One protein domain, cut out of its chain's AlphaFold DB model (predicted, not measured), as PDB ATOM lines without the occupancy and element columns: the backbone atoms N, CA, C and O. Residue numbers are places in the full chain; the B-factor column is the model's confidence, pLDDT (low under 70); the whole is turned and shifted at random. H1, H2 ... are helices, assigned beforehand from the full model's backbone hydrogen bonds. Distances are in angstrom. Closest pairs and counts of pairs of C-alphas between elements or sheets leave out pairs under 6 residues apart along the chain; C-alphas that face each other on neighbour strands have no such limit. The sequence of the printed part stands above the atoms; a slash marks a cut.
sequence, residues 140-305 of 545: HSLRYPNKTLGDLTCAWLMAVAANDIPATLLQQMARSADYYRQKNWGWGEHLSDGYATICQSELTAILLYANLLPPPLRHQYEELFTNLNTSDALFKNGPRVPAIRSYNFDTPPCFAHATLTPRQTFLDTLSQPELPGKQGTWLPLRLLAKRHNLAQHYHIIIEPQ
ATOM      1  N   HIS A 140     -33.005  -4.899  28.244       86.62
ATOM      2  CA  HIS A 140     -31.851  -4.622  29.101       86.62
ATOM      3  C   HIS A 140     -31.985  -3.256  29.786       86.62
ATOM      4  O   HIS A 140     -31.701  -3.126  30.980       86.62
ATOM      5  N   SER A 141     -32.472  -2.260  29.045       90.25
ATOM      6  CA  SER A 141     -32.610  -0.877  29.502       90.25
ATOM      7  C   SER A 141     -33.769  -0.675  30.482       90.25
ATOM      8  O   SER A 141     -33.687   0.210  31.329       90.25
ATOM      9  N   LEU A 142     -34.804  -1.530  30.467       93.38
ATOM     10  CA  LEU A 142     -35.967  -1.455  31.373       93.38
ATOM     11  C   LEU A 142     -35.588  -1.376  32.859       93.38
ATOM     12  O   LEU A 142     -36.331  -0.817  33.660       93.38
ATOM     13  N   ARG A 143     -34.416  -1.888  33.247       90.50
ATOM     14  CA  ARG A 143     -33.899  -1.792  34.619       90.50
ATOM     15  C   ARG A 143     -33.539  -0.360  35.039       90.50
ATOM     16  O   ARG A 143     -33.478  -0.116  36.240       90.50
ATOM     17  N   TYR A 144     -33.349   0.553  34.083       89.12
ATOM     18  CA  TYR A 144     -32.945   1.955  34.239       89.12
ATOM     19  C   TYR A 144     -34.096   2.904  33.812       89.12
ATOM     20  O   TYR A 144     -34.178   3.278  32.635       89.12
ATOM     21  N   PRO A 145     -35.030   3.245  34.732       91.75
ATOM     22  CA  PRO A 145     -36.282   3.920  34.396       91.75
ATOM     23  C   PRO A 145     -36.136   5.270  33.703       91.75
ATOM     24  O   PRO A 145     -36.653   5.397  32.603       91.75
ATOM     25  N   ASN A 146     -35.440   6.257  34.271       89.62
ATOM     26  CA  ASN A 146     -35.367   7.603  33.695       89.62
ATOM     27  C   ASN A 146     -34.762   7.592  32.287       89.62
ATOM     28  O   ASN A 146     -35.192   8.339  31.424       89.62
ATOM     29  N   LYS A 147     -33.769   6.738  32.008       91.44
ATOM     30  CA  LYS A 147     -33.200   6.682  30.659       91.44
ATOM     31  C   LYS A 147     -34.218   6.119  29.675       91.44
ATOM     32  O   LYS A 147     -34.523   6.758  28.675       91.44
ATOM     33  N   THR A 148     -34.771   4.952  29.988       95.31
ATOM     34  CA  THR A 148     -35.674   4.236  29.079       95.31
ATOM     35  C   THR A 148     -37.007   4.954  28.901       95.31
ATOM     36  O   THR A 148     -37.523   5.043  27.789       95.31
ATOM     37  N   LEU A 149     -37.570   5.489  29.982       96.06
ATOM     38  CA  LEU A 149     -38.810   6.251  29.949       96.06
ATOM     39  C   LEU A 149     -38.616   7.582  29.214       96.06
ATOM     40  O   LEU A 149     -39.481   7.950  28.416       96.06
ATOM     41  N   GLY A 150     -37.476   8.254  29.391       95.56
ATOM     42  CA  GLY A 150     -37.098   9.429  28.608       95.56
ATOM     43  C   GLY A 150     -36.972   9.133  27.113       95.56
ATOM     44  O   GLY A 150     -37.534   9.865  26.296       95.56
ATOM     45  N   ASP A 151     -36.317   8.026  26.745       96.88
ATOM     46  CA  ASP A 151     -36.183   7.617  25.344       96.88
ATOM     47  C   ASP A 151     -37.540   7.292  24.705       96.88
ATOM     48  O   ASP A 151     -37.839   7.772  23.609       96.88
ATOM     49  N   LEU A 152     -38.389   6.530  25.406       97.62
ATOM     50  CA  LEU A 152     -39.751   6.215  24.966       97.62
ATOM     51  C   LEU A 152     -40.607   7.473  24.817       97.62
ATOM     52  O   LEU A 152     -41.324   7.608  23.827       97.62
ATOM     53  N   THR A 153     -40.510   8.402  25.771       97.88
ATOM     54  CA  THR A 153     -41.248   9.671  25.746       97.88
ATOM     55  C   THR A 153     -40.863  10.490  24.518       97.88
ATOM     56  O   THR A 153     -41.737  10.909  23.761       97.88
ATOM     57  N   CYS A 154     -39.564  10.679  24.270       98.31
ATOM     58  CA  CYS A 154     -39.089  11.411  23.099       98.31
ATOM     59  C   CYS A 154     -39.469  10.712  21.790       98.31
ATOM     60  O   CYS A 154     -39.975  11.366  20.878       98.31
ATOM     61  N   ALA A 155     -39.267   9.393  21.691       97.81
ATOM     62  CA  ALA A 155     -39.640   8.621  20.507       97.81
ATOM     63  C   ALA A 155     -41.136   8.756  20.192       97.81
ATOM     64  O   ALA A 155     -41.509   9.015  19.046       97.81
ATOM     65  N   TRP A 156     -41.989   8.632  21.211       98.38
ATOM     66  CA  TRP A 156     -43.437   8.720  21.059       98.38
ATOM     67  C   TRP A 156     -43.907  10.130  20.708       98.38
ATOM     68  O   TRP A 156     -44.683  10.288  19.770       98.38
ATOM     69  N   LEU A 157     -43.397  11.168  21.372       98.44
ATOM     70  CA  LEU A 157     -43.794  12.542  21.063       98.44
ATOM     71  C   LEU A 157     -43.319  12.997  19.674       98.44
ATOM     72  O   LEU A 157     -44.039  13.722  18.996       98.44
ATOM     73  N   MET A 158     -42.153  12.541  19.197       97.88
ATOM     74  CA  MET A 158     -41.748  12.783  17.803       97.88
ATOM     75  C   MET A 158     -42.658  12.063  16.805       97.88
ATOM     76  O   MET A 158     -42.959  12.611  15.748       97.88
ATOM     77  N   ALA A 159     -43.108  10.850  17.135       97.44
ATOM     78  CA  ALA A 159     -44.068  10.103  16.330       97.44
ATOM     79  C   ALA A 159     -45.441  10.809  16.278       97.44
ATOM     80  O   ALA A 159     -46.051  10.903  15.214       97.44
ATOM     81  N   VAL A 160     -45.878  11.395  17.401       97.50
ATOM     82  CA  VAL A 160     -47.049  12.287  17.472       97.50
ATOM     83  C   VAL A 160     -46.850  13.524  16.590       97.50
ATOM     84  O   VAL A 160     -47.713  13.816  15.766       97.50
ATOM     85  N   ALA A 161     -45.708  14.211  16.693       95.56
ATOM     86  CA  ALA A 161     -45.405  15.400  15.888       95.56
ATOM     87  C   ALA A 161     -45.358  15.102  14.379       95.56
ATOM     88  O   ALA A 161     -45.756  15.930  13.563       95.56
ATOM     89  N   ALA A 162     -44.906  13.904  14.004       94.25
ATOM     90  CA  ALA A 162     -44.900  13.427  12.623       94.25
ATOM     91  C   ALA A 162     -46.266  12.899  12.144       94.25
ATOM     92  O   ALA A 162     -46.402  12.583  10.962       94.25
ATOM     93  N   ASN A 163     -47.257  12.787  13.036       94.56
ATOM     94  CA  ASN A 163     -48.538  12.122  12.792       94.56
ATOM     95  C   ASN A 163     -48.372  10.686  12.240       94.56
ATOM     96  O   ASN A 163     -49.111  10.244  11.360       94.56
ATOM     97  N   ASP A 164     -47.369   9.969  12.752       95.25
ATOM     98  CA  ASP A 164     -46.985   8.610  12.361       95.25
ATOM     99  C   ASP A 164     -46.521   7.857  13.610       95.25
ATOM    100  O   ASP A 164     -45.353   7.941  13.987       95.25
ATOM    101  N   ILE A 165     -47.446   7.156  14.276       96.50
ATOM    102  CA  ILE A 165     -47.177   6.381  15.495       96.50
ATOM    103  C   ILE A 165     -47.025   4.897  15.132       96.50
ATOM    104  O   ILE A 165     -48.032   4.224  14.888       96.50
ATOM    105  N   PRO A 166     -45.797   4.340  15.136       95.81
ATOM    106  CA  PRO A 166     -45.588   2.941  14.788       95.81
ATOM    107  C   PRO A 166     -46.193   2.001  15.834       95.81
ATOM    108  O   PRO A 166     -46.035   2.200  17.040       95.81
ATOM    109  N   ALA A 167     -46.809   0.907  15.382       96.62
ATOM    110  CA  ALA A 167     -47.357  -0.113  16.279       96.62
ATOM    111  C   ALA A 167     -46.284  -0.743  17.191       96.62
ATOM    112  O   ALA A 167     -46.566  -1.064  18.344       96.62
ATOM    113  N   THR A 168     -45.050  -0.882  16.699       96.75
ATOM    114  CA  THR A 168     -43.906  -1.387  17.476       96.75
ATOM    115  C   THR A 168     -43.580  -0.489  18.666       96.75
ATOM    116  O   THR A 168     -43.334  -0.994  19.758       96.75
ATOM    117  N   LEU A 169     -43.662   0.833  18.501       97.38
ATOM    118  CA  LEU A 169     -43.414   1.788  19.579       97.38
ATOM    119  C   LEU A 169     -44.491   1.700  20.667       97.38
ATOM    120  O   LEU A 169     -44.172   1.684  21.852       97.38
ATOM    121  N   LEU A 170     -45.763   1.552  20.282       98.00
ATOM    122  CA  LEU A 170     -46.850   1.333  21.242       98.00
ATOM    123  C   LEU A 170     -46.666   0.029  22.035       98.00
ATOM    124  O   LEU A 170     -46.944  -0.005  23.233       98.00
ATOM    125  N   GLN A 171     -46.162  -1.033  21.398       97.81
ATOM    126  CA  GLN A 171     -45.826  -2.288  22.083       97.81
ATOM    127  C   GLN A 171     -44.669  -2.106  23.074       97.81
ATOM    128  O   GLN A 171     -44.744  -2.605  24.194       97.81
ATOM    129  N   GLN A 172     -43.626  -1.359  22.700       98.06
ATOM    130  CA  GLN A 172     -42.502  -1.035  23.587       98.06
ATOM    131  C   GLN A 172     -42.942  -0.192  24.795       98.06
ATOM    132  O   GLN A 172     -42.520  -0.451  25.923       98.06
ATOM    133  N   MET A 173     -43.833   0.778  24.580       98.38
ATOM    134  CA  MET A 173     -44.446   1.569  25.649       98.38
ATOM    135  C   MET A 173     -45.281   0.701  26.602       98.38
ATOM    136  O   MET A 173     -45.108   0.780  27.814       98.38
ATOM    137  N   ALA A 174     -46.134  -0.182  26.073       98.25
ATOM    138  CA  ALA A 174     -46.910  -1.109  26.901       98.25
ATOM    139  C   ALA A 174     -45.999  -2.037  27.717       98.25
ATOM    140  O   ALA A 174     -46.186  -2.206  28.922       98.25
ATOM    141  N   ARG A 175     -44.949  -2.570  27.079       97.75
ATOM    142  CA  ARG A 175     -43.965  -3.433  27.733       97.75
ATOM    143  C   ARG A 175     -43.236  -2.727  28.876       97.75
ATOM    144  O   ARG A 175     -43.037  -3.338  29.927       97.75
ATOM    145  N   SER A 176     -42.843  -1.464  28.699       97.69
ATOM    146  CA  SER A 176     -42.176  -0.711  29.766       97.69
ATOM    147  C   SER A 176     -43.115  -0.379  30.915       97.69
ATOM    148  O   SER A 176     -42.730  -0.532  32.076       97.69
ATOM    149  N   ALA A 177     -44.364  -0.020  30.613       97.50
ATOM    150  CA  ALA A 177     -45.352   0.251  31.640       97.50
ATOM    151  C   ALA A 177     -45.633  -0.994  32.496       97.50
ATOM    152  O   ALA A 177     -45.592  -0.922  33.728       97.50
ATOM    153  N   ASP A 178     -45.806  -2.154  31.857       97.31
ATOM    154  CA  ASP A 178     -45.936  -3.441  32.544       97.31
ATOM    155  C   ASP A 178     -44.711  -3.749  33.406       97.31
ATOM    156  O   ASP A 178     -44.852  -4.151  34.563       97.31
ATOM    157  N   TYR A 179     -43.503  -3.528  32.880       96.81
ATOM    158  CA  TYR A 179     -42.274  -3.758  33.631       96.81
ATOM    159  C   TYR A 179     -42.216  -2.897  34.895       96.81
ATOM    160  O   TYR A 179     -42.013  -3.437  35.981       96.81
ATOM    161  N   TYR A 180     -42.425  -1.581  34.802       96.00
ATOM    162  CA  TYR A 180     -42.317  -0.697  35.968       96.00
ATOM    163  C   TYR A 180     -43.376  -0.988  37.031       96.00
ATOM    164  O   TYR A 180     -43.065  -0.912  38.221       96.00
ATOM    165  N   ARG A 181     -44.579  -1.408  36.616       93.88
ATOM    166  CA  ARG A 181     -45.641  -1.864  37.523       93.88
ATOM    167  C   ARG A 181     -45.297  -3.185  38.211       93.88
ATOM    168  O   ARG A 181     -45.510  -3.319  39.408       93.88
ATOM    169  N   GLN A 182     -44.775  -4.161  37.469       93.44
ATOM    170  CA  GLN A 182     -44.496  -5.506  37.992       93.44
ATOM    171  C   GLN A 182     -43.181  -5.585  38.775       93.44
ATOM    172  O   GLN A 182     -43.022  -6.436  39.647       93.44
ATOM    173  N   LYS A 183     -42.211  -4.735  38.434       93.31
ATOM    174  CA  LYS A 183     -40.847  -4.751  38.976       93.31
ATOM    175  C   LYS A 183     -40.527  -3.531  39.838       93.31
ATOM    176  O   LYS A 183     -39.362  -3.337  40.172       93.31
ATOM    177  N   ASN A 184     -41.540  -2.749  40.221       92.31
ATOM    178  CA  ASN A 184     -41.435  -1.614  41.142       92.31
ATOM    179  C   ASN A 184     -40.284  -0.660  40.777       92.31
ATOM    180  O   ASN A 184     -39.371  -0.450  41.576       92.31
ATOM    181  N   TRP A 185     -40.320  -0.116  39.556       92.69
ATOM    182  CA  TRP A 185     -39.340   0.865  39.053       92.69
ATOM    183  C   TRP A 185     -37.884   0.385  38.962       92.69
ATOM    184  O   TRP A 185     -36.963   1.195  39.056       92.69
ATOM    185  N   GLY A 186     -37.641  -0.914  38.759       89.56
ATOM    186  CA  GLY A 186     -36.298  -1.415  38.450       89.56
ATOM    187  C   GLY A 186     -35.261  -0.982  39.497       89.56
ATOM    188  O   GLY A 186     -35.367  -1.359  40.660       89.56
ATOM    189  N   TRP A 187     -34.254  -0.200  39.096       87.94
ATOM    190  CA  TRP A 187     -33.164   0.311  39.949       87.94
ATOM    191  C   TRP A 187     -33.574   1.172  41.147       87.94
ATOM    192  O   TRP A 187     -32.703   1.660  41.861       87.94
ATOM    193  N   GLY A 188     -34.863   1.355  41.410       88.88
ATOM    194  CA  GLY A 188     -35.313   2.041  42.612       88.88
ATOM    195  C   GLY A 188     -35.318   3.558  42.474       88.88
ATOM    196  O   GLY A 188     -35.163   4.268  43.462       88.88
ATOM    197  N   GLU A 189     -35.478   4.082  41.257       89.31
ATOM    198  CA  GLU A 189     -35.474   5.531  41.012       89.31
ATOM    199  C   GLU A 189     -36.646   6.262  41.661       89.31
ATOM    200  O   GLU A 189     -36.537   7.448  41.959       89.31
ATOM    201  N   HIS A 190     -37.722   5.547  41.991       91.62
ATOM    202  CA  HIS A 190     -38.809   6.053  42.830       91.62
ATOM    203  C   HIS A 190     -38.369   6.382  44.268       91.62
ATOM    204  O   HIS A 190     -39.088   7.109  44.959       91.62
ATOM    205  N   LEU A 191     -37.195   5.901  44.699       92.94
ATOM    206  CA  LEU A 191     -36.509   6.236  45.955       92.94
ATOM    207  C   LEU A 191     -35.342   7.229  45.773       92.94
ATOM    208  O   LEU A 191     -34.624   7.506  46.735       92.94
ATOM    209  N   SER A 192     -35.182   7.815  44.583       89.56
ATOM    210  CA  SER A 192     -34.264   8.931  44.330       89.56
ATOM    211  C   SER A 192     -35.021  10.252  44.312       89.56
ATOM    212  O   SER A 192     -35.985  10.395  43.563       89.56
ATOM    213  N   ASP A 193     -34.558  11.256  45.057       82.56
ATOM    214  CA  ASP A 193     -35.136  12.606  44.971       82.56
ATOM    215  C   ASP A 193     -34.931  13.216  43.567       82.56
ATOM    216  O   ASP A 193     -35.817  13.871  43.010       82.56
ATOM    217  N   GLY A 194     -33.774  12.948  42.951       81.69
ATOM    218  CA  GLY A 194     -33.427  13.450  41.621       81.69
ATOM    219  C   GLY A 194     -34.093  12.675  40.485       81.69
ATOM    220  O   GLY A 194     -34.702  13.276  39.604       81.69
ATOM    221  N   TYR A 195     -34.004  11.343  40.482       87.50
ATOM    222  CA  TYR A 195     -34.488  10.554  39.344       87.50
ATOM    223  C   TYR A 195     -36.005  10.346  39.340       87.50
ATOM    224  O   TYR A 195     -36.592  10.384  38.260       87.50
ATOM    225  N   ALA A 196     -36.670  10.282  40.502       88.75
ATOM    226  CA  ALA A 196     -38.137  10.313  40.542       88.75
ATOM    227  C   ALA A 196     -38.683  11.583  39.868       88.75
ATOM    228  O   ALA A 196     -39.694  11.532  39.167       88.75
ATOM    229  N   THR A 197     -37.968  12.706  40.009       83.94
ATOM    230  CA  THR A 197     -38.308  13.973  39.350       83.94
ATOM    231  C   THR A 197     -38.237  13.905  37.836       83.94
ATOM    232  O   THR A 197     -39.092  14.466  37.140       83.94
ATOM    233  N   ILE A 198     -37.220  13.227  37.319       87.94
ATOM    234  CA  ILE A 198     -37.047  13.053  35.883       87.94
ATOM    235  C   ILE A 198     -38.184  12.174  35.347       87.94
ATOM    236  O   ILE A 198     -38.922  12.631  34.475       87.94
ATOM    237  N   CYS A 199     -38.444  11.018  35.971       92.62
ATOM    238  CA  CYS A 199     -39.545  10.133  35.580       92.62
ATOM    239  C   CYS A 199     -40.918  10.819  35.644       92.62
ATOM    240  O   CYS A 199     -41.725  10.693  34.728       92.62
ATOM    241  N   GLN A 200     -41.198  11.608  36.686       89.94
ATOM    242  CA  GLN A 200     -42.436  12.393  36.759       89.94
ATOM    243  C   GLN A 200     -42.557  13.402  35.614       89.94
ATOM    244  O   GLN A 200     -43.662  13.665  35.140       89.94
ATOM    245  N   SER A 201     -41.448  13.993  35.171       88.94
ATOM    246  CA  SER A 201     -41.437  14.951  34.062       88.94
ATOM    247  C   SER A 201     -41.688  14.260  32.724       88.94
ATOM    248  O   SER A 201     -42.502  14.735  31.940       88.94
ATOM    249  N   GLU A 202     -41.094  13.094  32.506       94.94
ATOM    250  CA  GLU A 202     -41.350  12.257  31.328       94.94
ATOM    251  C   GLU A 202     -42.820  11.836  31.252       94.94
ATOM    252  O   GLU A 202     -43.490  12.072  30.249       94.94
ATOM    253  N   LEU A 203     -43.376  11.340  32.361       95.56
ATOM    254  CA  LEU A 203     -44.796  10.996  32.457       95.56
ATOM    255  C   LEU A 203     -45.697  12.211  32.254       95.56
ATOM    256  O   LEU A 203     -46.723  12.102  31.596       95.56
ATOM    257  N   THR A 204     -45.313  13.383  32.770       93.62
ATOM    258  CA  THR A 204     -46.057  14.626  32.511       93.62
ATOM    259  C   THR A 204     -46.126  14.903  31.012       93.62
ATOM    260  O   THR A 204     -47.202  15.202  30.505       93.62
ATOM    261  N   ALA A 205     -45.002  14.783  30.302       95.94
ATOM    262  CA  ALA A 205     -44.955  14.996  28.863       95.94
ATOM    263  C   ALA A 205     -45.787  13.952  28.097       95.94
ATOM    264  O   ALA A 205     -46.464  14.312  27.136       95.94
ATOM    265  N   ILE A 206     -45.822  12.696  28.563       97.06
ATOM    266  CA  ILE A 206     -46.735  11.676  28.028       97.06
ATOM    267  C   ILE A 206     -48.202  12.099  28.217       97.06
ATOM    268  O   ILE A 206     -49.002  12.045  27.284       97.06
ATOM    269  N   LEU A 207     -48.553  12.551  29.425       95.75
ATOM    270  CA  LEU A 207     -49.925  12.903  29.790       95.75
ATOM    271  C   LEU A 207     -50.480  14.118  29.036       95.75
ATOM    272  O   LEU A 207     -51.692  14.170  28.840       95.75
ATOM    273  N   LEU A 208     -49.632  15.036  28.552       95.56
ATOM    274  CA  LEU A 208     -50.064  16.149  27.687       95.56
ATOM    275  C   LEU A 208     -50.806  15.660  26.431       95.56
ATOM    276  O   LEU A 208     -51.760  16.295  25.999       95.56
ATOM    277  N   TYR A 209     -50.409  14.506  25.886       96.44
ATOM    278  CA  TYR A 209     -50.973  13.946  24.652       96.44
ATOM    279  C   TYR A 209     -51.588  12.558  24.862       96.44
ATOM    280  O   TYR A 209     -51.763  11.787  23.917       96.44
ATOM    281  N   ALA A 210     -51.914  12.194  26.106       94.12
ATOM    282  CA  ALA A 210     -52.373  10.847  26.448       94.12
ATOM    283  C   ALA A 210     -53.680  10.437  25.746       94.12
ATOM    284  O   ALA A 210     -53.965   9.248  25.625       94.12
ATOM    285  N   ASN A 211     -54.471  11.389  25.247       94.94
ATOM    286  CA  ASN A 211     -55.644  11.118  24.410       94.94
ATOM    287  C   ASN A 211     -55.303  10.453  23.062       94.94
ATOM    288  O   ASN A 211     -56.195   9.869  22.451       94.94
ATOM    289  N   LEU A 212     -54.047  10.528  22.615       96.44
ATOM    290  CA  LEU A 212     -53.550   9.861  21.408       96.44
ATOM    291  C   LEU A 212     -53.052   8.431  21.675       96.44
ATOM    292  O   LEU A 212     -52.761   7.695  20.733       96.44
ATOM    293  N   LEU A 213     -52.955   8.015  22.943       97.06
ATOM    294  CA  LEU A 213     -52.653   6.630  23.299       97.06
ATOM    295  C   LEU A 213     -53.917   5.758  23.240       97.06
ATOM    296  O   LEU A 213     -55.012   6.221  23.577       97.06
ATOM    297  N   PRO A 214     -53.778   4.457  22.921       97.00
ATOM    298  CA  PRO A 214     -54.839   3.488  23.168       97.00
ATOM    299  C   PRO A 214     -55.299   3.540  24.640       97.00
ATOM    300  O   PRO A 214     -54.440   3.580  25.527       97.00
ATOM    301  N   PRO A 215     -56.614   3.476  24.939       97.31
ATOM    302  CA  PRO A 215     -57.121   3.655  26.303       97.31
ATOM    303  C   PRO A 215     -56.471   2.764  27.380       97.31
ATOM    304  O   PRO A 215     -56.173   3.286  28.455       97.31
ATOM    305  N   PRO A 216     -56.179   1.467  27.130       96.88
ATOM    306  CA  PRO A 216     -55.483   0.639  28.115       96.88
ATOM    307  C   PRO A 216     -54.075   1.154  28.436       96.88
ATOM    308  O   PRO A 216     -53.695   1.219  29.599       96.88
ATOM    309  N   LEU A 217     -53.324   1.568  27.413       97.62
ATOM    310  CA  LEU A 217     -51.956   2.061  27.571       97.62
ATOM    311  C   LEU A 217     -51.928   3.421  28.274       97.62
ATOM    312  O   LEU A 217     -51.115   3.647  29.167       97.62
ATOM    313  N   ARG A 218     -52.865   4.308  27.923       97.12
ATOM    314  CA  ARG A 218     -53.086   5.566  28.642       97.12
ATOM    315  C   ARG A 218     -53.248   5.324  30.144       97.12
ATOM    316  O   ARG A 218     -52.563   5.961  30.939       97.12
ATOM    317  N   HIS A 219     -54.125   4.394  30.517       96.56
ATOM    318  CA  HIS A 219     -54.395   4.088  31.919       96.56
ATOM    319  C   HIS A 219     -53.139   3.601  32.659       96.56
ATOM    320  O   HIS A 219     -52.875   4.045  33.772       96.56
ATOM    321  N   GLN A 220     -52.317   2.763  32.019       97.25
ATOM    322  CA  GLN A 220     -51.062   2.284  32.610       97.25
ATOM    323  C   GLN A 220     -50.097   3.432  32.951       97.25
ATOM    324  O   GLN A 220     -49.504   3.440  34.030       97.25
ATOM    325  N   TYR A 221     -49.949   4.426  32.070       97.50
ATOM    326  CA  TYR A 221     -49.095   5.589  32.341       97.50
ATOM    327  C   TYR A 221     -49.694   6.550  33.375       97.50
ATOM    328  O   TYR A 221     -48.953   7.103  34.191       97.50
ATOM    329  N   GLU A 222     -51.019   6.717  33.398       95.31
ATOM    330  CA  GLU A 222     -51.712   7.458  34.460       95.31
ATOM    331  C   GLU A 222     -51.481   6.811  35.839       95.31
ATOM    332  O   GLU A 222     -51.225   7.516  36.818       95.31
ATOM    333  N   GLU A 223     -51.501   5.477  35.932       94.69
ATOM    334  CA  GLU A 223     -51.191   4.745  37.167       94.69
ATOM    335  C   GLU A 223     -49.726   4.910  37.591       94.69
ATOM    336  O   GLU A 223     -49.463   5.151  38.769       94.69
ATOM    337  N   LEU A 224     -48.770   4.831  36.658       95.62
ATOM    338  CA  LEU A 224     -47.352   5.080  36.954       95.62
ATOM    339  C   LEU A 224     -47.130   6.495  37.497       95.62
ATOM    340  O   LEU A 224     -46.427   6.689  38.491       95.62
ATOM    341  N   PHE A 225     -47.771   7.486  36.882       93.50
ATOM    342  CA  PHE A 225     -47.706   8.869  37.336       93.50
ATOM    343  C   PHE A 225     -48.312   9.040  38.734       93.50
ATOM    344  O   PHE A 225     -47.706   9.648  39.622       93.50
ATOM    345  N   THR A 226     -49.479   8.432  38.954       91.75
ATOM    346  CA  THR A 226     -50.159   8.414  40.254       91.75
ATOM    347  C   THR A 226     -49.286   7.758  41.323       91.75
ATOM    348  O   THR A 226     -49.195   8.268  42.440       91.75
ATOM    349  N   ASN A 227     -48.588   6.671  40.989       91.75
ATOM    350  CA  ASN A 227     -47.693   5.970  41.903       91.75
ATOM    351  C   ASN A 227     -46.537   6.864  42.391       91.75
ATOM    352  O   ASN A 227     -46.326   6.968  43.601       91.75
ATOM    353  N   LEU A 228     -45.842   7.578  41.494       90.62
ATOM    354  CA  LEU A 228     -44.755   8.487  41.896       90.62
ATOM    355  C   LEU A 228     -45.258   9.675  42.720       90.62
ATOM    356  O   LEU A 228     -44.642  10.034  43.722       90.62
ATOM    357  N   ASN A 229     -46.388  10.276  42.341       87.88
ATOM    358  CA  ASN A 229     -46.971  11.377  43.111       87.88
ATOM    359  C   ASN A 229     -47.482  10.923  44.489       87.88
ATOM    360  O   ASN A 229     -47.437  11.697  45.446       87.88
ATOM    361  N   THR A 230     -47.945   9.675  44.607       88.56
ATOM    362  CA  THR A 230     -48.330   9.078  45.896       88.56
ATOM    363  C   THR A 230     -47.101   8.906  46.782       88.56
ATOM    364  O   THR A 230     -47.147   9.251  47.960       88.56
ATOM    365  N   SER A 231     -45.982   8.454  46.206       87.94
ATOM    366  CA  SER A 231     -44.693   8.384  46.905       87.94
ATOM    367  C   SER A 231     -44.260   9.762  47.427       87.94
ATOM    368  O   SER A 231     -43.999   9.911  48.619       87.94
ATOM    369  N   ASP A 232     -44.296  10.812  46.597       86.62
ATOM    370  CA  ASP A 232     -43.988  12.186  47.041       86.62
ATOM    371  C   ASP A 232     -44.866  12.657  48.204       86.62
ATOM    372  O   ASP A 232     -44.382  13.304  49.139       86.62
ATOM    373  N   ALA A 233     -46.158  12.330  48.149       85.25
ATOM    374  CA  ALA A 233     -47.092  12.669  49.207       85.25
ATOM    375  C   ALA A 233     -46.757  11.920  50.512       85.25
ATOM    376  O   ALA A 233     -46.771  12.545  51.575       85.25
ATOM    377  N   LEU A 234     -46.388  10.631  50.445       88.75
ATOM    378  CA  LEU A 234     -45.983   9.815  51.607       88.75
ATOM    379  C   LEU A 234     -44.737  10.392  52.277       88.75
ATOM    380  O   LEU A 234     -44.690  10.559  53.497       88.75
ATOM    381  N   PHE A 235     -43.767  10.813  51.470       87.81
ATOM    382  CA  PHE A 235     -42.591  11.532  51.944       87.81
ATOM    383  C   PHE A 235     -42.876  13.002  52.275       87.81
ATOM    384  O   PHE A 235     -41.931  13.753  52.500       87.81
ATOM    385  N   LYS A 236     -44.130  13.471  52.329       83.44
ATOM    386  CA  LYS A 236     -44.494  14.862  52.673       83.44
ATOM    387  C   LYS A 236     -43.630  15.897  51.936       83.44
ATOM    388  O   LYS A 236     -43.179  16.872  52.531       83.44
ATOM    389  N   ASN A 237     -43.320  15.621  50.673       74.31
ATOM    390  CA  ASN A 237     -42.441  16.413  49.816       74.31
ATOM    391  C   ASN A 237     -41.011  16.700  50.336       74.31
ATOM    392  O   ASN A 237     -40.391  17.662  49.893       74.31
ATOM    393  N   GLY A 238     -40.485  15.912  51.272       80.44
ATOM    394  CA  GLY A 238     -39.083  16.010  51.697       80.44
ATOM    395  C   GLY A 238     -38.238  14.833  51.197       80.44
ATOM    396  O   GLY A 238     -38.757  13.998  50.453       80.44
ATOM    397  N   PRO A 239     -36.982  14.719  51.662       86.06
ATOM    398  CA  PRO A 239     -36.051  13.693  51.214       86.06
ATOM    399  C   PRO A 239     -36.579  12.279  51.421       86.06
ATOM    400  O   PRO A 239     -37.239  11.982  52.433       86.06
ATOM    401  N   ARG A 240     -36.241  11.412  50.472       90.62
ATOM    402  CA  ARG A 240     -36.512   9.976  50.534       90.62
ATOM    403  C   ARG A 240     -35.553   9.267  51.479       90.62
ATOM    404  O   ARG A 240     -34.352   9.522  51.489       90.62
ATOM    405  N   VAL A 241     -36.108   8.356  52.274       94.25
ATOM    406  CA  VAL A 241     -35.369   7.485  53.198       94.25
ATOM    407  C   VAL A 241     -35.991   6.079  53.178       94.25
ATOM    408  O   VAL A 241     -37.212   5.979  53.302       94.25
ATOM    409  N   PRO A 242     -35.218   4.985  53.037       96.25
ATOM    410  CA  PRO A 242     -33.839   4.963  52.547       96.25
ATOM    411  C   PRO A 242     -33.733   5.614  51.155       96.25
ATOM    412  O   PRO A 242     -34.734   5.745  50.452       96.25
ATOM    413  N   ALA A 243     -32.529   6.034  50.770       94.31
ATOM    414  CA  ALA A 243     -32.307   6.720  49.497       94.31
ATOM    415  C   ALA A 243     -31.551   5.815  48.521       94.31
ATOM    416  O   ALA A 243     -30.515   5.245  48.865       94.31
ATOM    417  N   ILE A 244     -32.041   5.717  47.288       92.31
ATOM    418  CA  ILE A 244     -31.350   5.034  46.189       92.31
ATOM    419  C   ILE A 244     -31.026   6.073  45.123       92.31
ATOM    420  O   ILE A 244     -31.837   6.952  44.847       92.31
ATOM    421  N   ARG A 245     -29.826   5.996  44.540       87.31
ATOM    422  CA  ARG A 245     -29.319   6.992  43.580       87.31
ATOM    423  C   ARG A 245     -29.421   8.426  44.096       87.31
ATOM    424  O   ARG A 245     -29.998   9.303  43.449       87.31
ATOM    425  N   SER A 246     -28.866   8.645  45.279       86.88
ATOM    426  CA  SER A 246     -28.639   9.970  45.836       86.88
ATOM    427  C   SER A 246     -27.168  10.354  45.683       86.88
ATOM    428  O   SER A 246     -26.266   9.542  45.890       86.88
ATOM    429  N   TYR A 247     -26.942  11.616  45.321       85.38
ATOM    430  CA  TYR A 247     -25.611  12.219  45.205       85.38
ATOM    431  C   TYR A 247     -25.254  13.084  46.427       85.38
ATOM    432  O   TYR A 247     -24.285  13.840  46.392       85.38
ATOM    433  N   ASN A 248     -26.035  12.983  47.508       86.81
ATOM    434  CA  ASN A 248     -25.814  13.682  48.774       86.81
ATOM    435  C   ASN A 248     -24.739  12.967  49.611       86.81
ATOM    436  O   ASN A 248     -25.033  12.364  50.644       86.81
ATOM    437  N   PHE A 249     -23.497  12.982  49.120       88.50
ATOM    438  CA  PHE A 249     -22.349  12.299  49.738       88.50
ATOM    439  C   PHE A 249     -21.645  13.121  50.814       88.50
ATOM    440  O   PHE A 249     -21.139  12.584  51.787       88.50
ATOM    441  N   ASP A 250     -21.538  14.422  50.601       86.31
ATOM    442  CA  ASP A 250     -20.780  15.370  51.422       86.31
ATOM    443  C   ASP A 250     -21.621  16.596  51.788       86.31
ATOM    444  O   ASP A 250     -21.171  17.491  52.498       86.31
ATOM    445  N   THR A 251     -22.867  16.615  51.326       85.81
ATOM    446  CA  THR A 251     -23.831  17.686  51.528       85.81
ATOM    447  C   THR A 251     -25.181  17.069  51.867       85.81
ATOM    448  O   THR A 251     -25.600  16.118  51.195       85.81
ATOM    449  N   PRO A 252     -25.884  17.572  52.898       85.25
ATOM    450  CA  PRO A 252     -27.225  17.097  53.190       85.25
ATOM    451  C   PRO A 252     -28.144  17.362  51.990       85.25
ATOM    452  O   PRO A 252     -27.888  18.297  51.221       85.25
ATOM    453  N   PRO A 253     -29.225  16.582  51.822       81.38
ATOM    454  CA  PRO A 253     -30.310  16.945  50.921       81.38
ATOM    455  C   PRO A 253     -30.707  18.408  51.164       81.38
ATOM    456  O   PRO A 253     -31.191  18.776  52.236       81.38
ATOM    457  N   CYS A 254     -30.385  19.271  50.199       58.97
ATOM    458  CA  CYS A 254     -30.540  20.713  50.325       58.97
ATOM    459  C   CYS A 254     -32.033  21.066  50.299       58.97
ATOM    460  O   CYS A 254     -32.700  20.872  49.286       58.97
ATOM    461  N   PHE A 255     -32.524  21.662  51.387       52.91
ATOM    462  CA  PHE A 255     -33.785  22.418  51.398       52.91
ATOM    463  C   PHE A 255     -33.600  23.864  50.908       52.91
ATOM    464  O   PHE A 255     -34.570  24.533  50.561       52.91
ATOM    465  N   ALA A 256     -32.361  24.369  50.907       36.03
ATOM    466  CA  ALA A 256     -32.054  25.800  50.925       36.03
ATOM    467  C   ALA A 256     -32.249  26.546  49.589       36.03
ATOM    468  O   ALA A 256     -32.266  27.775  49.589       36.03
ATOM    469  N   HIS A 257     -32.480  25.854  48.469       34.91
ATOM    470  CA  HIS A 257     -32.837  26.487  47.196       34.91
ATOM    471  C   HIS A 257     -33.956  25.706  46.492       34.91
ATOM    472  O   HIS A 257     -33.695  24.888  45.621       34.91
ATOM    473  N   ALA A 258     -35.210  25.967  46.875       33.44
ATOM    474  CA  ALA A 258     -36.408  25.675  46.079       33.44
ATOM    475  C   ALA A 258     -36.512  24.257  45.470       33.44
ATOM    476  O   ALA A 258     -36.516  24.103  44.254       33.44
ATOM    477  N   THR A 259     -36.716  23.228  46.293       41.28
ATOM    478  CA  THR A 259     -37.340  21.977  45.825       41.28
ATOM    479  C   THR A 259     -38.372  21.493  46.830       41.28
ATOM    480  O   THR A 259     -38.253  20.491  47.523       41.28
ATOM    481  N   LEU A 260     -39.492  22.198  46.802       50.50
ATOM    482  CA  LEU A 260     -40.755  21.532  46.545       50.50
ATOM    483  C   LEU A 260     -40.481  20.287  45.663       50.50
ATOM    484  O   LEU A 260     -39.891  20.442  44.588       50.50
ATOM    485  N   THR A 261     -40.868  19.073  46.066       58.16
ATOM    486  CA  THR A 261     -40.891  17.925  45.129       58.16
ATOM    487  C   THR A 261     -41.496  18.353  43.796       58.16
ATOM    488  O   THR A 261     -42.244  19.321  43.758       58.16
ATOM    489  N   PRO A 262     -41.251  17.688  42.671       55.97
ATOM    490  CA  PRO A 262     -41.816  18.118  41.389       55.97
ATOM    491  C   PRO A 262     -43.336  18.243  41.437       55.97
ATOM    492  O   PRO A 262     -43.879  19.161  40.822       55.97
ATOM    493  N   ARG A 263     -43.993  17.401  42.250       67.06
ATOM    494  CA  ARG A 263     -45.380  17.581  42.677       67.06
ATOM    495  C   ARG A 263     -45.607  18.948  43.321       67.06
ATOM    496  O   ARG A 263     -46.422  19.715  42.830       67.06
ATOM    497  N   GLN A 264     -44.897  19.285  44.390       67.00
ATOM    498  CA  GLN A 264     -45.043  20.577  45.053       67.00
ATOM    499  C   GLN A 264     -44.585  21.769  44.169       67.00
ATOM    500  O   GLN A 264     -45.240  22.799  44.178       67.00
ATOM    501  N   THR A 265     -43.539  21.639  43.342       63.09
ATOM    502  CA  THR A 265     -43.093  22.657  42.372       63.09
ATOM    503  C   THR A 265     -44.207  22.929  41.374       63.09
ATOM    504  O   THR A 265     -44.492  24.078  41.041       63.09
ATOM    505  N   PHE A 266     -44.873  21.872  40.912       65.81
ATOM    506  CA  PHE A 266     -46.051  21.995  40.075       65.81
ATOM    507  C   PHE A 266     -47.219  22.655  40.823       65.81
ATOM    508  O   PHE A 266     -47.792  23.602  40.295       65.81
ATOM    509  N   LEU A 267     -47.541  22.239  42.053       67.31
ATOM    510  CA  LEU A 267     -48.612  22.849  42.859       67.31
ATOM    511  C   LEU A 267     -48.370  24.345  43.131       67.31
ATOM    512  O   LEU A 267     -49.294  25.158  43.044       67.31
ATOM    513  N   ASP A 268     -47.129  24.738  43.391       68.19
ATOM    514  CA  ASP A 268     -46.752  26.141  43.561       68.19
ATOM    515  C   ASP A 268     -46.848  26.900  42.235       68.19
ATOM    516  O   ASP A 268     -47.338  28.029  42.202       68.19
ATOM    517  N   THR A 269     -46.465  26.264  41.122       65.56
ATOM    518  CA  THR A 269     -46.651  26.817  39.769       65.56
ATOM    519  C   THR A 269     -48.137  27.036  39.455       65.56
ATOM    520  O   THR A 269     -48.498  28.056  38.865       65.56
ATOM    521  N   LEU A 270     -49.028  26.130  39.878       63.81
ATOM    522  CA  LEU A 270     -50.478  26.306  39.739       63.81
ATOM    523  C   LEU A 270     -50.982  27.526  40.514       63.81
ATOM    524  O   LEU A 270     -51.817  28.270  39.997       63.81
ATOM    525  N   SER A 271     -50.445  27.735  41.717       62.53
ATOM    526  CA  SER A 271     -50.888  28.758  42.670       62.53
ATOM    527  C   SER A 271     -50.404  30.172  42.334       62.53
ATOM    528  O   SER A 271     -50.877  31.143  42.923       62.53
ATOM    529  N   GLN A 272     -49.468  30.314  41.394       62.16
ATOM    530  CA  GLN A 272     -48.919  31.607  40.998       62.16
ATOM    531  C   GLN A 272     -49.527  32.088  39.665       62.16
ATOM    532  O   GLN A 272     -49.737  31.282  38.749       62.16
ATOM    533  N   PRO A 273     -49.799  33.401  39.514       53.72
ATOM    534  CA  PRO A 273     -50.088  33.972  38.203       53.72
ATOM    535  C   PRO A 273     -48.887  33.743  37.272       53.72
ATOM    536  O   PRO A 273     -47.734  33.776  37.718       53.72
ATOM    537  N   GLU A 274     -49.164  33.469  35.992       60.12
ATOM    538  CA  GLU A 274     -48.131  33.354  34.956       60.12
ATOM    539  C   GLU A 274     -47.375  34.688  34.907       60.12
ATOM    540  O   GLU A 274     -47.926  35.718  34.522       60.12
ATOM    541  N   LEU A 275     -46.137  34.693  35.400       54.31
ATOM    542  CA  LEU A 275     -45.252  35.849  35.323       54.31
ATOM    543  C   LEU A 275     -44.197  35.527  34.264       54.31
ATOM    544  O   LEU A 275     -43.472  34.543  34.455       54.31
ATOM    545  N   PRO A 276     -44.085  36.333  33.193       55.66
ATOM    546  CA  PRO A 276     -43.027  36.175  32.207       55.66
ATOM    547  C   PRO A 276     -41.654  36.167  32.885       55.66
ATOM    548  O   PRO A 276     -41.396  36.963  33.791       55.66
ATOM    549  N   GLY A 277     -40.755  35.294  32.437       53.28
ATOM    550  CA  GLY A 277     -39.352  35.341  32.861       53.28
ATOM    551  C   GLY A 277     -38.942  34.551  34.111       53.28
ATOM    552  O   GLY A 277     -37.855  34.798  34.636       53.28
ATOM    553  N   LYS A 278     -39.749  33.601  34.603       58.25
ATOM    554  CA  LYS A 278     -39.331  32.704  35.701       58.25
ATOM    555  C   LYS A 278     -38.371  31.606  35.228       58.25
ATOM    556  O   LYS A 278     -38.549  31.027  34.162       58.25
ATOM    557  N   GLN A 279     -37.355  31.314  36.043       58.31
ATOM    558  CA  GLN A 279     -36.295  30.348  35.736       58.31
ATOM    559  C   GLN A 279     -36.599  28.950  36.297       58.31
ATOM    560  O   GLN A 279     -37.123  28.811  37.399       58.31
ATOM    561  N   GLY A 280     -36.219  27.912  35.547       64.00
ATOM    562  CA  GLY A 280     -36.223  26.516  35.992       64.00
ATOM    563  C   GLY A 280     -36.268  25.546  34.812       64.00
ATOM    564  O   GLY A 280     -37.123  25.678  33.941       64.00
ATOM    565  N   THR A 281     -35.379  24.548  34.786       64.56
ATOM    566  CA  THR A 281     -35.245  23.585  33.672       64.56
ATOM    567  C   THR A 281     -36.535  22.819  33.364       64.56
ATOM    568  O   THR A 281     -36.722  22.402  32.237       64.56
ATOM    569  N   TRP A 282     -37.452  22.670  34.322       76.00
ATOM    570  CA  TRP A 282     -38.721  21.957  34.126       76.00
ATOM    571  C   TRP A 282     -39.959  22.854  34.192       76.00
ATOM    572  O   TRP A 282     -41.075  22.377  33.986       76.00
ATOM    573  N   LEU A 283     -39.790  24.148  34.483       79.69
ATOM    574  CA  LEU A 283     -40.910  25.071  34.654       79.69
ATOM    575  C   LEU A 283     -41.792  25.175  33.395       79.69
ATOM    576  O   LEU A 283     -43.011  25.078  33.551       79.69
ATOM    577  N   PRO A 284     -41.245  25.272  32.162       87.00
ATOM    578  CA  PRO A 284     -42.076  25.331  30.958       87.00
ATOM    579  C   PRO A 284     -43.005  24.119  30.814       87.00
ATOM    580  O   PRO A 284     -44.177  24.268  30.479       87.00
ATOM    581  N   LEU A 285     -42.535  22.919  31.170       88.06
ATOM    582  CA  LEU A 285     -43.362  21.712  31.154       88.06
ATOM    583  C   LEU A 285     -44.506  21.776  32.179       88.06
ATOM    584  O   LEU A 285     -45.611  21.316  31.905       88.06
ATOM    585  N   ARG A 286     -44.269  22.366  33.359       85.69
ATOM    586  CA  ARG A 286     -45.321  22.574  34.371       85.69
ATOM    587  C   ARG A 286     -46.368  23.588  33.908       85.69
ATOM    588  O   ARG A 286     -47.553  23.383  34.160       85.69
ATOM    589  N   LEU A 287     -45.951  24.637  33.199       85.88
ATOM    590  CA  LEU A 287     -46.860  25.613  32.591       85.88
ATOM    591  C   LEU A 287     -47.720  24.976  31.489       85.88
ATOM    592  O   LEU A 287     -48.931  25.191  31.469       85.88
ATOM    593  N   LEU A 288     -47.143  24.120  30.638       90.00
ATOM    594  CA  LEU A 288     -47.922  23.334  29.672       90.00
ATOM    595  C   LEU A 288     -48.922  22.408  30.370       90.00
ATOM    596  O   LEU A 288     -50.101  22.414  30.031       90.00
ATOM    597  N   ALA A 289     -48.498  21.679  31.404       89.56
ATOM    598  CA  ALA A 289     -49.396  20.817  32.170       89.56
ATOM    599  C   ALA A 289     -50.565  21.597  32.806       89.56
ATOM    600  O   ALA A 289     -51.689  21.094  32.846       89.56
ATOM    601  N   LYS A 290     -50.339  22.844  33.247       86.19
ATOM    602  CA  LYS A 290     -51.402  23.760  33.691       86.19
ATOM    603  C   LYS A 290     -52.359  24.120  32.547       86.19
ATOM    604  O   LYS A 290     -53.566  23.995  32.733       86.19
ATOM    605  N   ARG A 291     -51.845  24.515  31.374       88.06
ATOM    606  CA  ARG A 291     -52.654  24.846  30.177       88.06
ATOM    607  C   ARG A 291     -53.511  23.672  29.698       88.06
ATOM    608  O   ARG A 291     -54.655  23.872  29.304       88.06
ATOM    609  N   HIS A 292     -52.984  22.456  29.816       90.12
ATOM    610  CA  HIS A 292     -53.665  21.201  29.479       90.12
ATOM    611  C   HIS A 292     -54.535  20.637  30.622       90.12
ATOM    612  O   HIS A 292     -54.987  19.499  30.555       90.12
ATOM    613  N   ASN A 293     -54.809  21.420  31.674       87.88
ATOM    614  CA  ASN A 293     -55.667  21.043  32.807       87.88
ATOM    615  C   ASN A 293     -55.243  19.752  33.538       87.88
ATOM    616  O   ASN A 293     -56.068  19.060  34.135       87.88
ATOM    617  N   LEU A 294     -53.943  19.443  33.572       87.81
ATOM    618  CA  LEU A 294     -53.434  18.244  34.243       87.81
ATOM    619  C   LEU A 294     -53.370  18.373  35.773       87.81
ATOM    620  O   LEU A 294     -52.982  17.421  36.445       87.81
ATOM    621  N   ALA A 295     -53.777  19.514  36.342       80.56
ATOM    622  CA  ALA A 295     -53.713  19.800  37.777       80.56
ATOM    623  C   ALA A 295     -54.286  18.675  38.652       80.56
ATOM    624  O   ALA A 295     -53.667  18.262  39.634       80.56
ATOM    625  N   GLN A 296     -55.428  18.123  38.243       80.94
ATOM    626  CA  GLN A 296     -56.111  17.029  38.934       80.94
ATOM    627  C   GLN A 296     -55.228  15.790  39.160       80.94
ATOM    628  O   GLN A 296     -55.355  15.141  40.192       80.94
ATOM    629  N   HIS A 297     -54.284  15.498  38.258       81.12
ATOM    630  CA  HIS A 297     -53.403  14.332  38.374       81.12
ATOM    631  C   HIS A 297     -52.297  14.513  39.431       81.12
ATOM    632  O   HIS A 297     -51.676  13.538  39.855       81.12
ATOM    633  N   TYR A 298     -52.045  15.747  39.879       78.12
ATOM    634  CA  TYR A 298     -51.055  16.056  40.917       78.12
ATOM    635  C   TYR A 298     -51.683  16.221  42.308       78.12
ATOM    636  O   TYR A 298     -50.988  16.098  43.324       78.12
ATOM    637  N   HIS A 299     -52.993  16.473  42.375       77.00
ATOM    638  CA  HIS A 299     -53.749  16.600  43.621       77.00
ATOM    639  C   HIS A 299     -54.047  15.229  44.245       77.00
ATOM    640  O   HIS A 299     -55.190  14.802  44.357       77.00
ATOM    641  N   ILE A 300     -52.993  14.545  44.688       79.88
ATOM    642  CA  ILE A 300     -53.113  13.327  45.492       79.88
ATOM    643  C   ILE A 300     -53.212  13.719  46.962       79.88
ATOM    644  O   ILE A 300     -52.314  14.385  47.487       79.88
ATOM    645  N   ILE A 301     -54.303  13.311  47.606       77.38
ATOM    646  CA  ILE A 301     -54.508  13.423  49.048       77.38
ATOM    647  C   ILE A 301     -54.283  12.036  49.631       77.38
ATOM    648  O   ILE A 301     -54.922  11.073  49.213       77.38
ATOM    649  N   ILE A 302     -53.370  11.946  50.589       82.56
ATOM    650  CA  ILE A 302     -53.148  10.733  51.367       82.56
ATOM    651  C   ILE A 302     -53.284  11.060  52.847       82.56
ATOM    652  O   ILE A 302     -52.986  12.180  53.274       82.56
ATOM    653  N   GLU A 303     -53.675  10.063  53.629       81.56
ATOM    654  CA  GLU A 303     -53.624  10.169  55.081       81.56
ATOM    655  C   GLU A 303     -52.165  10.251  55.557       81.56
ATOM    656  O   GLU A 303     -51.312   9.521  55.035       81.56
ATOM    657  N   PRO A 304     -51.841  11.115  56.538       77.19
ATOM    658  CA  PRO A 304     -50.505  11.174  57.107       77.19
ATOM    659  C   PRO A 304     -50.098   9.822  57.696       77.19
ATOM    660  O   PRO A 304     -50.713   9.325  58.635       77.19
ATOM    661  N   GLN A 305     -49.015   9.255  57.173       87.06
ATOM    662  CA  GLN A 305     -48.416   8.032  57.694       87.06
ATOM    663  C   GLN A 305     -47.034   8.351  58.256       87.06
ATOM    664  O   GLN A 305     -46.195   8.936  57.569       87.06
TER     665      GLN A 305
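Overview. This is residues 140 to 305 of the 545 residues of an uncharacterized protein of Lentisphaerae bacterium (UniProt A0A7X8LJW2). Four helices, H1 to H4, stand as a four-cornered up-and-down bundle, splayed rather than strictly side by side, with H1 and H4 at opposite corners and H2 and H3 at the other two. A smaller crossed pair, H5 and H6, sits outside it, H6 packing on residues 201 to 208 of H3, while little H7 lies near H3 to H6 and a long looped stretch, residues 235 to 261, leads from H4 to H5. The printed part has 166 residues with seven named helices, H1 to H7 in chain order, and no named strand; the class is all helix. It is compact, with a radius of gyration of the C-alphas of 16.0 A and spans of 45 by 38 by 31 A.

Arrangement. Begin with the longest helix, H4, residues 215 to 234. It touches the hub, H3, residues 193 to 208, which touches four helices. H3 and H4 form a helical hairpin and run opposite ways at a shallow tilt of 33 degrees, only just short of steep; their closest C-alphas, Leu 203 and Phe 225, are 6.1 A apart. With residues 217 to 224 alone, H4 touches H2, residues 167 to 182; the closest C-alphas are those of Ala 174 and Leu 217, 6.0 A apart. H1, residues 145 to 161, touches H3, the same way at a shallow tilt of 20 degrees, with C-alphas 146 and 199 closest at 5.2 A. H1 and H2 form the other helical hairpin, their closest C-alphas, Leu 152 and Met 173, 6.6 A apart. H1 and H4 are apart, as are H2 and H3. With residues 201 to 208 alone, H3 touches H6, residues 283 to 291; the closest C-alphas are those of Leu 208 and Ala 289, 6.5 A apart. H5, residues 262 to 271, touches H6 at a steep tilt of 58 degrees, with C-alphas 266 and 286 closest at 5.8 A. H5 and H3 only just touch, with 3 pairs of C-alphas within 8 A, the closest being Thr 197 and Pro 262 at 5.8 A. H7, residues 294 to 297, is close to H4 but not clearly touching, with C-alphas 226 and 297 closest at 7.0 A. Every O i to N i+4 pair is within hydrogen-bond range in H1, H2, H4, H5 and H6, and 11 of 12 are in H3; H7 is too short for such a pair.

Along the chain. Find C-alpha 145 at (-36.282, 3.920, 34.396), where H1 begins its 23.6 A. H2 measures 22.6 A and H3 23.1 A. H4 runs 28.3 A from C-alpha 215 at (-57.121, 3.655, 26.303). H7 ends at C-alpha 297, at (-53.403, 14.332, 38.374).

Size, cuts and confidence. The C-alphas of Asn 163 and Asp 250 are the farthest apart, 47.7 A. The printed part has no cut; the links H4 to H5 and H5 to H6 are long, and residues 275 to 281 stand free. Residues 254 to 281 have pLDDT under 70.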